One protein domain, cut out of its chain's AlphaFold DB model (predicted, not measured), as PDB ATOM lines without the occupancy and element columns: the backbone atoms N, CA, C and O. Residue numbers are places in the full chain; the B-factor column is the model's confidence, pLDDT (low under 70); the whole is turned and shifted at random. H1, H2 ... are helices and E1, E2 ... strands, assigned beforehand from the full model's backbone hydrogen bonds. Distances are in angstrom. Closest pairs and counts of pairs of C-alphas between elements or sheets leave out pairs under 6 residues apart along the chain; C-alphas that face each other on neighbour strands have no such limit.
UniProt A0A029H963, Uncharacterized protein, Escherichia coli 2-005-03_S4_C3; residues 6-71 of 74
ATOM      1  N   ALA A   6       3.740  35.315  37.977       93.62
ATOM      2  CA  ALA A   6       2.790  35.145  36.892       93.62
ATOM      3  C   ALA A   6       3.485  35.375  35.549       93.62
ATOM      4  O   ALA A   6       4.221  36.353  35.387       93.62
ATOM      5  N   LEU A   7       3.214  34.489  34.593       95.44
ATOM      6  CA  LEU A   7       3.484  34.737  33.185       95.44
ATOM      7  C   LEU A   7       2.313  35.533  32.615       95.44
ATOM      8  O   LEU A   7       1.196  35.018  32.532       95.44
ATOM      9  N   ILE A   8       2.563  36.790  32.261       93.69
ATOM     10  CA  ILE A   8       1.568  37.673  31.654       93.69
ATOM     11  C   ILE A   8       1.829  37.782  30.162       93.69
ATOM     12  O   ILE A   8       2.966  37.986  29.740       93.69
ATOM     13  N   MET A   9       0.759  37.721  29.381       93.12
ATOM     14  CA  MET A   9       0.766  38.015  27.954       93.12
ATOM     15  C   MET A   9      -0.339  39.018  27.634       93.12
ATOM     16  O   MET A   9      -1.424  38.956  28.212       93.12
ATOM     17  N   THR A  10      -0.076  39.918  26.692       91.88
ATOM     18  CA  THR A  10      -1.108  40.791  26.130       91.88
ATOM     19  C   THR A  10      -1.760  40.095  24.940       91.88
ATOM     20  O   THR A  10      -1.086  39.721  23.982       91.88
ATOM     21  N   VAL A  11      -3.077  39.931  24.994       91.44
ATOM     22  CA  VAL A  11      -3.904  39.434  23.891       91.44
ATOM     23  C   VAL A  11      -4.746  40.572  23.336       91.44
ATOM     24  O   VAL A  11      -5.139  41.471  24.072       91.44
ATOM     25  N   PHE A  12      -5.045  40.532  22.042       93.06
ATOM     26  CA  PHE A  12      -6.015  41.437  21.432       93.06
ATOM     27  C   PHE A  12      -7.330  40.688  21.275       93.06
ATOM     28  O   PHE A  12      -7.383  39.647  20.617       93.06
ATOM     29  N   LEU A  13      -8.384  41.197  21.907       91.69
ATOM     30  CA  LEU A  13      -9.725  40.656  21.732       91.69
ATOM     31  C   LEU A  13     -10.221  40.926  20.306       91.69
ATOM     32  O   LEU A  13      -9.734  41.820  19.617       91.69
ATOM     33  N   ILE A  14     -11.253  40.199  19.872       94.25
ATOM     34  CA  ILE A  14     -11.897  40.424  18.563       94.25
ATOM     35  C   ILE A  14     -12.505  41.831  18.426       94.25
ATOM     36  O   ILE A  14     -12.779  42.277  17.317       94.25
ATOM     37  N   THR A  15     -12.702  42.532  19.547       94.31
ATOM     38  CA  THR A  15     -13.111  43.942  19.610       94.31
ATOM     39  C   THR A  15     -11.966  44.915  19.300       94.31
ATOM     40  O   THR A  15     -12.210  46.107  19.152       94.31
ATOM     41  N   GLY A  16     -10.724  44.430  19.195       92.12
ATOM     42  CA  GLY A  16      -9.511  45.235  19.034       92.12
ATOM     43  C   GLY A  16      -8.909  45.735  20.351       92.12
ATOM     44  O   GLY A  16      -7.846  46.353  20.335       92.12
ATOM     45  N   GLU A  17      -9.546  45.460  21.489       92.56
ATOM     46  CA  GLU A  17      -9.056  45.882  22.802       92.56
ATOM     47  C   GLU A  17      -7.903  44.985  23.286       92.56
ATOM     48  O   GLU A  17      -8.046  43.754  23.286       92.56
ATOM     49  N   PRO A  18      -6.764  45.563  23.717       91.25
ATOM     50  CA  PRO A  18      -5.701  44.803  24.355       91.25
ATOM     51  C   PRO A  18      -6.100  44.430  25.787       91.25
ATOM     52  O   PRO A  18      -6.595  45.265  26.542       91.25
ATOM     53  N   GLN A  19      -5.833  43.188  26.178       88.75
ATOM     54  CA  GLN A  19      -6.044  42.686  27.532       88.75
ATOM     55  C   GLN A  19      -4.815  41.924  28.009       88.75
ATOM     56  O   GLN A  19      -4.261  41.098  27.284       88.75
ATOM     57  N   ASN A  20      -4.401  42.178  29.246       88.62
ATOM     58  CA  ASN A  20      -3.365  41.386  29.893       88.62
ATOM     59  C   ASN A  20      -4.001  40.152  30.528       88.62
ATOM     60  O   ASN A  20      -4.972  40.267  31.267       88.62
ATOM     61  N   VAL A  21      -3.438  38.978  30.262       88.81
ATOM     62  CA  VAL A  21      -3.911  37.708  30.821       88.81
ATOM     63  C   VAL A  21      -2.775  36.964  31.503       88.81
ATOM     64  O   VAL A  21      -1.633  36.995  31.043       88.81
ATOM     65  N   ILE A  22      -3.096  36.270  32.595       91.31
ATOM     66  CA  ILE A  22      -2.181  35.329  33.244       91.31
ATOM     67  C   ILE A  22      -2.300  33.994  32.519       91.31
ATOM     68  O   ILE A  22      -3.364  33.380  32.518       91.31
ATOM     69  N   THR A  23      -1.206  33.525  31.932       91.75
ATOM     70  CA  THR A  23      -1.153  32.211  31.276       91.75
ATOM     71  C   THR A  23      -0.667  31.110  32.219       91.75
ATOM     72  O   THR A  23      -0.915  29.935  31.972       91.75
ATOM     73  N   GLY A  24      -0.015  31.477  33.329       93.06
ATOM     74  CA  GLY A  24       0.392  30.551  34.382       93.06
ATOM     75  C   GLY A  24       0.983  31.262  35.598       93.06
ATOM     76  O   GLY A  24       1.435  32.403  35.497       93.06
ATOM     77  N   ILE A  25       0.979  30.580  36.747       93.19
ATOM     78  CA  ILE A  25       1.599  31.042  37.995       93.19
ATOM     79  C   ILE A  25       2.584  29.976  38.470       93.19
ATOM     80  O   ILE A  25       2.263  28.789  38.461       93.19
ATOM     81  N   TYR A  26       3.775  30.407  38.875       93.94
ATOM     82  CA  TYR A  26       4.912  29.545  39.176       93.94
ATOM     83  C   TYR A  26       5.598  29.960  40.476       93.94
ATOM     84  O   TYR A  26       5.678  31.149  40.783       93.94
ATOM     85  N   ASP A  27       6.190  29.000  41.182       92.12
ATOM     86  CA  ASP A  27       6.861  29.255  42.465       92.12
ATOM     87  C   ASP A  27       8.146  30.088  42.319       92.12
ATOM     88  O   ASP A  27       8.579  30.751  43.263       92.12
ATOM     89  N   SER A  28       8.768  30.089  41.132       93.38
ATOM     90  CA  SER A  28      10.030  30.787  40.866       93.38
ATOM     91  C   SER A  28      10.041  31.524  39.523       93.38
ATOM     92  O   SER A  28       9.372  31.139  38.560       93.38
ATOM     93  N   LYS A  29      10.868  32.572  39.431       94.12
ATOM     94  CA  LYS A  29      11.077  33.312  38.180       94.12
ATOM     95  C   LYS A  29      11.718  32.436  37.103       94.12
ATOM     96  O   LYS A  29      11.343  32.539  35.941       94.12
ATOM     97  N   SER A  30      12.660  31.570  37.480       96.50
ATOM     98  CA  SER A  30      13.357  30.676  36.549       96.50
ATOM     99  C   SER A  30      12.414  29.658  35.918       96.50
ATOM    100  O   SER A  30      12.438  29.510  34.702       96.50
ATOM    101  N   SER A  31      11.538  29.018  36.704       96.81
ATOM    102  CA  SER A  31      10.546  28.082  36.159       96.81
ATOM    103  C   SER A  31       9.542  28.786  35.244       96.81
ATOM    104  O   SER A  31       9.181  28.249  34.204       96.81
ATOM    105  N   CYS A  32       9.139  30.016  35.585       97.25
ATOM    106  CA  CYS A  32       8.291  30.823  34.709       97.25
ATOM    107  C   CYS A  32       8.981  31.131  33.365       97.25
ATOM    108  O   CYS A  32       8.377  30.948  32.310       97.25
ATOM    109  N   ILE A  33      10.248  31.569  33.394       97.81
ATOM    110  CA  ILE A  33      11.027  31.893  32.185       97.81
ATOM    111  C   ILE A  33      11.235  30.652  31.320       97.81
ATOM    112  O   ILE A  33      11.063  30.725  30.108       97.81
ATOM    113  N   GLN A  34      11.556  29.515  31.939       98.00
ATOM    114  CA  GLN A  34      11.724  28.253  31.230       98.00
ATOM    115  C   GLN A  34      10.460  27.897  30.437       98.00
ATOM    116  O   GLN A  34      10.541  27.694  29.230       98.00
ATOM    117  N   VAL A  35       9.287  27.903  31.081       97.31
ATOM    118  CA  VAL A  35       8.021  27.579  30.404       97.31
ATOM    119  C   VAL A  35       7.661  28.624  29.347       97.31
ATOM    120  O   VAL A  35       7.203  28.258  28.266       97.31
ATOM    121  N   ARG A  36       7.898  29.916  29.618       97.62
ATOM    122  CA  ARG A  36       7.720  30.989  28.626       97.62
ATOM    123  C   ARG A  36       8.510  30.690  27.353       97.62
ATOM    124  O   ARG A  36       7.950  30.787  26.263       97.62
ATOM    125  N   ASP A  37       9.787  30.345  27.496       97.88
ATOM    126  CA  ASP A  37      10.690  30.123  26.367       97.88
ATOM    127  C   ASP A  37      10.358  28.814  25.635       97.88
ATOM    128  O   ASP A  37      10.290  28.800  24.405       97.88
ATOM    129  N   GLU A  38      10.065  27.740  26.375       97.56
ATOM    130  CA  GLU A  38       9.650  26.441  25.826       97.56
ATOM    131  C   GLU A  38       8.347  26.543  25.022       97.56
ATOM    132  O   GLU A  38       8.258  26.028  23.907       97.56
ATOM    133  N   GLN A  39       7.344  27.248  25.555       96.12
ATOM    134  CA  GLN A  39       6.048  27.440  24.895       96.12
ATOM    135  C   GLN A  39       6.041  28.622  23.916       96.12
ATOM    136  O   GLN A  39       5.031  28.863  23.255       96.12
ATOM    137  N   LYS A  40       7.161  29.351  23.803       95.94
ATOM    138  CA  LYS A  40       7.312  30.554  22.971       95.94
ATOM    139  C   LYS A  40       6.225  31.600  23.234       95.94
ATOM    140  O   LYS A  40       5.726  32.233  22.304       95.94
ATOM    141  N   ILE A  41       5.849  31.777  24.498       95.38
ATOM    142  CA  ILE A  41       4.843  32.760  24.902       95.38
ATOM    143  C   ILE A  41       5.473  34.162  24.832       95.38
ATOM    144  O   ILE A  41       6.458  34.410  25.533       95.38
ATOM    145  N   PRO A  42       4.918  35.103  24.042       93.38
ATOM    146  CA  PRO A  42       5.391  36.485  23.979       93.38
ATOM    147  C   PRO A  42       4.919  37.268  25.215       93.38
ATOM    148  O   PRO A  42       4.003  38.084  25.149       93.38
ATOM    149  N   GLY A  43       5.519  36.969  26.367       93.56
ATOM    150  CA  GLY A  43       5.093  37.488  27.662       93.56
ATOM    151  C   GLY A  43       6.227  37.720  28.656       93.56
ATOM    152  O   GLY A  43       7.401  37.455  28.386       93.56
ATOM    153  N   GLU A  44       5.862  38.200  29.841       94.19
ATOM    154  CA  GLU A  44       6.795  38.518  30.922       94.19
ATOM    155  C   GLU A  44       6.472  37.757  32.206       94.19
ATOM    156  O   GLU A  44       5.314  37.583  32.579       94.19
ATOM    157  N   CYS A  45       7.526  37.344  32.911       95.31
ATOM    158  CA  CYS A  45       7.438  36.720  34.226       95.31
ATOM    159  C   CYS A  45       7.604  37.775  35.319       95.31
ATOM    160  O   CYS A  45       8.725  38.217  35.594       95.31
ATOM    161  N   LEU A  46       6.495  38.162  35.950       92.62
ATOM    162  CA  LEU A  46       6.448  39.214  36.965       92.62
ATOM    163  C   LEU A  46       5.995  38.660  38.325       92.62
ATOM    164  O   LEU A  46       5.210  37.712  38.363       92.62
ATOM    165  N   PRO A  47       6.443  39.243  39.455       92.12
ATOM    166  CA  PRO A  47       5.912  38.887  40.769       92.12
ATOM    167  C   PRO A  47       4.387  39.037  40.801       92.12
ATOM    168  O   PRO A  47       3.862  40.084  40.416       92.12
ATOM    169  N   LEU A  48       3.667  38.019  41.285       90.50
ATOM    170  CA  LEU A  48       2.197  37.949  41.232       90.50
ATOM    171  C   LEU A  48       1.519  39.164  41.888       90.50
ATOM    172  O   LEU A  48       0.502  39.661  41.407       90.50
ATOM    173  N   LYS A  49       2.123  39.694  42.955       88.25
ATOM    174  CA  LYS A  49       1.658  40.906  43.637       88.25
ATOM    175  C   LYS A  49       1.678  42.140  42.733       88.25
ATOM    176  O   LYS A  49       0.753  42.944  42.777       88.25
ATOM    177  N   LYS A  50       2.695  42.264  41.875       84.94
ATOM    178  CA  LYS A  50       2.790  43.337  40.880       84.94
ATOM    179  C   LYS A  50       1.716  43.170  39.800       84.94
ATOM    180  O   LYS A  50       1.116  44.146  39.375       84.94
ATOM    181  N   VAL A  51       1.443  41.928  39.405       85.44
ATOM    182  CA  VAL A  51       0.433  41.582  38.392       85.44
ATOM    183  C   VAL A  51      -0.984  41.936  38.828       85.44
ATOM    184  O   VAL A  51      -1.712  42.544  38.053       85.44
ATOM    185  N   SER A  52      -1.364  41.623  40.070       77.44
ATOM    186  CA  SER A  52      -2.711  41.932  40.580       77.44
ATOM    187  C   SER A  52      -3.029  43.437  40.536       77.44
ATOM    188  O   SER A  52      -4.161  43.819  40.252       77.44
ATOM    189  N   LEU A  53      -2.019  44.301  40.709       71.56
ATOM    190  CA  LEU A  53      -2.170  45.755  40.551       71.56
ATOM    191  C   LEU A  53      -2.444  46.174  39.097       71.56
ATOM    192  O   LEU A  53      -3.137  47.161  38.871       71.56
ATOM    193  N   TYR A  54      -1.914  45.440  38.114       72.19
ATOM    194  CA  TYR A  54      -2.115  45.724  36.688       72.19
ATOM    195  C   TYR A  54      -3.421  45.150  36.123       72.19
ATOM    196  O   TYR A  54      -3.868  45.600  35.072       72.19
ATOM    197  N   LEU A  55      -4.033  44.178  36.804       77.12
ATOM    198  CA  LEU A  55      -5.280  43.521  36.395       77.12
ATOM    199  C   LEU A  55      -6.493  44.064  37.162       77.12
ATOM    200  O   LEU A  55      -7.356  43.298  37.564       77.12
ATOM    201  N   ASN A  56      -6.552  45.373  37.429       74.50
ATOM    202  CA  ASN A  56      -7.686  46.009  38.121       74.50
ATOM    203  C   ASN A  56      -8.078  45.330  39.453       74.50
ATOM    204  O   ASN A  56      -9.263  45.206  39.761       74.50
ATOM    205  N   ASN A  57      -7.096  44.876  40.245       73.75
ATOM    206  CA  ASN A  57      -7.306  44.150  41.504       73.75
ATOM    207  C   ASN A  57      -8.010  42.786  41.360       73.75
ATOM    208  O   ASN A  57      -8.548  42.256  42.338       73.75
ATOM    209  N   GLU A  58      -7.964  42.167  40.180       76.56
ATOM    210  CA  GLU A  58      -8.388  40.781  40.021       76.56
ATOM    211  C   GLU A  58      -7.521  39.834  40.863       76.56
ATOM    212  O   GLU A  58      -6.302  39.997  41.019       76.56
ATOM    213  N   THR A  59      -8.187  38.831  41.439       82.56
ATOM    214  CA  THR A  59      -7.571  37.797  42.273       82.56
ATOM    215  C   THR A  59      -7.531  36.491  41.481       82.56
ATOM    216  O   THR A  59      -8.591  35.928  41.197       82.56
ATOM    217  N   PRO A  60      -6.340  35.983  41.123       83.00
ATOM    218  CA  PRO A  60      -6.221  34.723  40.406       83.00
ATOM    219  C   PRO A  60      -6.775  33.553  41.223       83.00
ATOM    220  O   PRO A  60      -6.583  33.466  42.440       83.00
ATOM    221  N   ALA A  61      -7.435  32.617  40.544       80.62
ATOM    222  CA  ALA A  61      -7.954  31.410  41.176       80.62
ATOM    223  C   ALA A  61      -6.826  30.629  41.879       80.62
ATOM    224  O   ALA A  61      -5.736  30.465  41.337       80.62
ATOM    225  N   GLY A  62      -7.083  30.163  43.105       83.25
ATOM    226  CA  GLY A  62      -6.081  29.477  43.933       83.25
ATOM    227  C   GLY A  62      -5.099  30.401  44.667       83.25
ATOM    228  O   GLY A  62      -4.370  29.935  45.540       83.25
ATOM    229  N   TYR A  63      -5.124  31.709  44.398       85.62
ATOM    230  CA  TYR A  63      -4.277  32.706  45.052       85.62
ATOM    231  C   TYR A  63      -5.143  33.762  45.744       85.62
ATOM    232  O   TYR A  63      -5.289  34.864  45.223       85.62
ATOM    233  N   PRO A  64      -5.742  33.460  46.916       85.94
ATOM    234  CA  PRO A  64      -6.510  34.448  47.666       85.94
ATOM    235  C   PRO A  64      -5.659  35.682  47.985       85.94
ATOM    236  O   PRO A  64      -4.437  35.592  48.123       85.94
ATOM    237  N   ALA A  65      -6.305  36.832  48.185       83.44
ATOM    238  CA  ALA A  65      -5.619  38.089  48.490       83.44
ATOM    239  C   ALA A  65      -4.645  37.979  49.682       83.44
ATOM    240  O   ALA A  65      -3.582  38.594  49.669       83.44
ATOM    241  N   SER A  66      -4.956  37.150  50.686       84.69
ATOM    242  CA  SER A  66      -4.051  36.858  51.807       84.69
ATOM    243  C   SER A  66      -2.727  36.226  51.359       84.69
ATOM    244  O   SER A  66      -1.676  36.620  51.862       84.69
ATOM    245  N   HIS A  67      -2.754  35.306  50.389       84.69
ATOM    246  CA  HIS A  67      -1.548  34.733  49.790       84.69
ATOM    247  C   HIS A  67      -0.793  35.767  48.956       84.69
ATOM    248  O   HIS A  67       0.418  35.879  49.098       84.69
ATOM    249  N   ILE A  68      -1.490  36.560  48.135       85.81
ATOM    250  CA  ILE A  68      -0.850  37.580  47.286       85.81
ATOM    251  C   ILE A  68      -0.137  38.639  48.135       85.81
ATOM    252  O   ILE A  68       0.997  39.014  47.846       85.81
ATOM    253  N   ASN A  69      -0.773  39.096  49.214       83.81
ATOM    254  CA  ASN A  69      -0.216  40.123  50.092       83.81
ATOM    255  C   ASN A  69       1.062  39.670  50.810       83.81
ATOM    256  O   ASN A  69       1.921  40.513  51.085       83.81
ATOM    257  N   ALA A  70       1.201  38.364  51.052       85.56
ATOM    258  CA  ALA A  70       2.378  37.749  51.657       85.56
ATOM    259  C   ALA A  70       3.567  37.594  50.687       85.56
ATOM    260  O   ALA A  70       4.670  37.274  51.131       85.56
ATOM    261  N   ILE A  71       3.372  37.814  49.379       83.69
ATOM    262  CA  ILE A  71       4.453  37.750  48.387       83.69
ATOM    263  C   ILE A  71       5.310  39.029  48.483       83.69
ATOM    264  O   ILE A  71       4.755  40.139  48.470       83.69
TER     265      ILE A  71
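What this domain is: This is residues 6 to 71 of the 74 residues of an uncharacterized protein of Escherichia coli 2-005-03_S4_C3 (UniProt A0A029H963). A small, strongly twisted sheet of three strands has the helix H1 along one face and the shorter H2 on the other, over E1 alone; the hairpin of E1 and E2 reaches out to its turn near Ile 14 at one end of the long axis, and the short H3 lies off the sheet toward the other end. The printed part has 66 residues with three named helices and three named strands, in the order E1, E2, H1, E3, H2, H3. The sheet runs E2, E1, E3, all antiparallel, and the class is mixed, helices and strands. The whole is compact, with a radius of gyration of the C-alphas of 12.2 A and spans of 35 by 28 by 16 A.

How they stand to each other: The inner strand E1, residues 6 to 12, and the edge strand E2, residues 18 to 26, form a hairpin, antiparallel at 156 degrees, with N 9 and O 21 at 3.0 A and N 19 and O 11 at 2.8 A, within hydrogen-bond range. The other edge strand, E3, residues 43 to 47, is antiparallel to E1 at 140 degrees, with N 8 and O 44 at 2.9 A. H1, residues 29 to 38, is on the sheet at a height of 8.9 A and runs along the strands, at 20 degrees to E1 on the local plane. It lies over E1 and only just over E2 and E3, with 3 of its C-alphas falling on each of these two. The closest C-alphas of H1 and E3 are those of Cys 32 and Cys 45, 6.0 A apart. E2, H1 and E3 make a split strand-helix-strand unit, two strands running the same way with E1 between them, and its crossover is right-handed. H2, residues 48 to 54, is on the opposite face at a height of 9.3 A, over E1, at 3 degrees to it on the local plane; with H1 and the sheet this makes three layers, helices on both faces. The closest C-alphas of E1 and H2 are those of Ala 6 and Leu 48, 5.2 A apart. H3, residues 65 to 69, is not on the sheet; it only just touches H2, with 3 pairs of C-alphas within 8 A, the closest being Lys 49 and Ile 68 at 5.5 A. H1 is apart from H2 and H3. Each O i to N i+4 pair is within hydrogen-bond range in H1 and H3; in H2 1 of 3 is, beside 3 of 4 O i to N i+3 pairs.

Where its parts are: E1 begins at C-alpha 6, (2.790, 35.145, 36.892), and is 18.9 A long. E2 is 23.8 A, H1 14.2 A, E3 13.2 A and H2 10.0 A. H3 ends at C-alpha 69, (-0.216, 40.123, 50.092).

The domain as a whole: The C-alphas of Ile 14 and Ala 70, 36.1 A apart, are the two farthest apart. The printed part has no cut. The link from H2 to H3, 10 residues, is short; the others are tight. The mean pLDDT of the printed part is 89.5, and no printed residue is under 70.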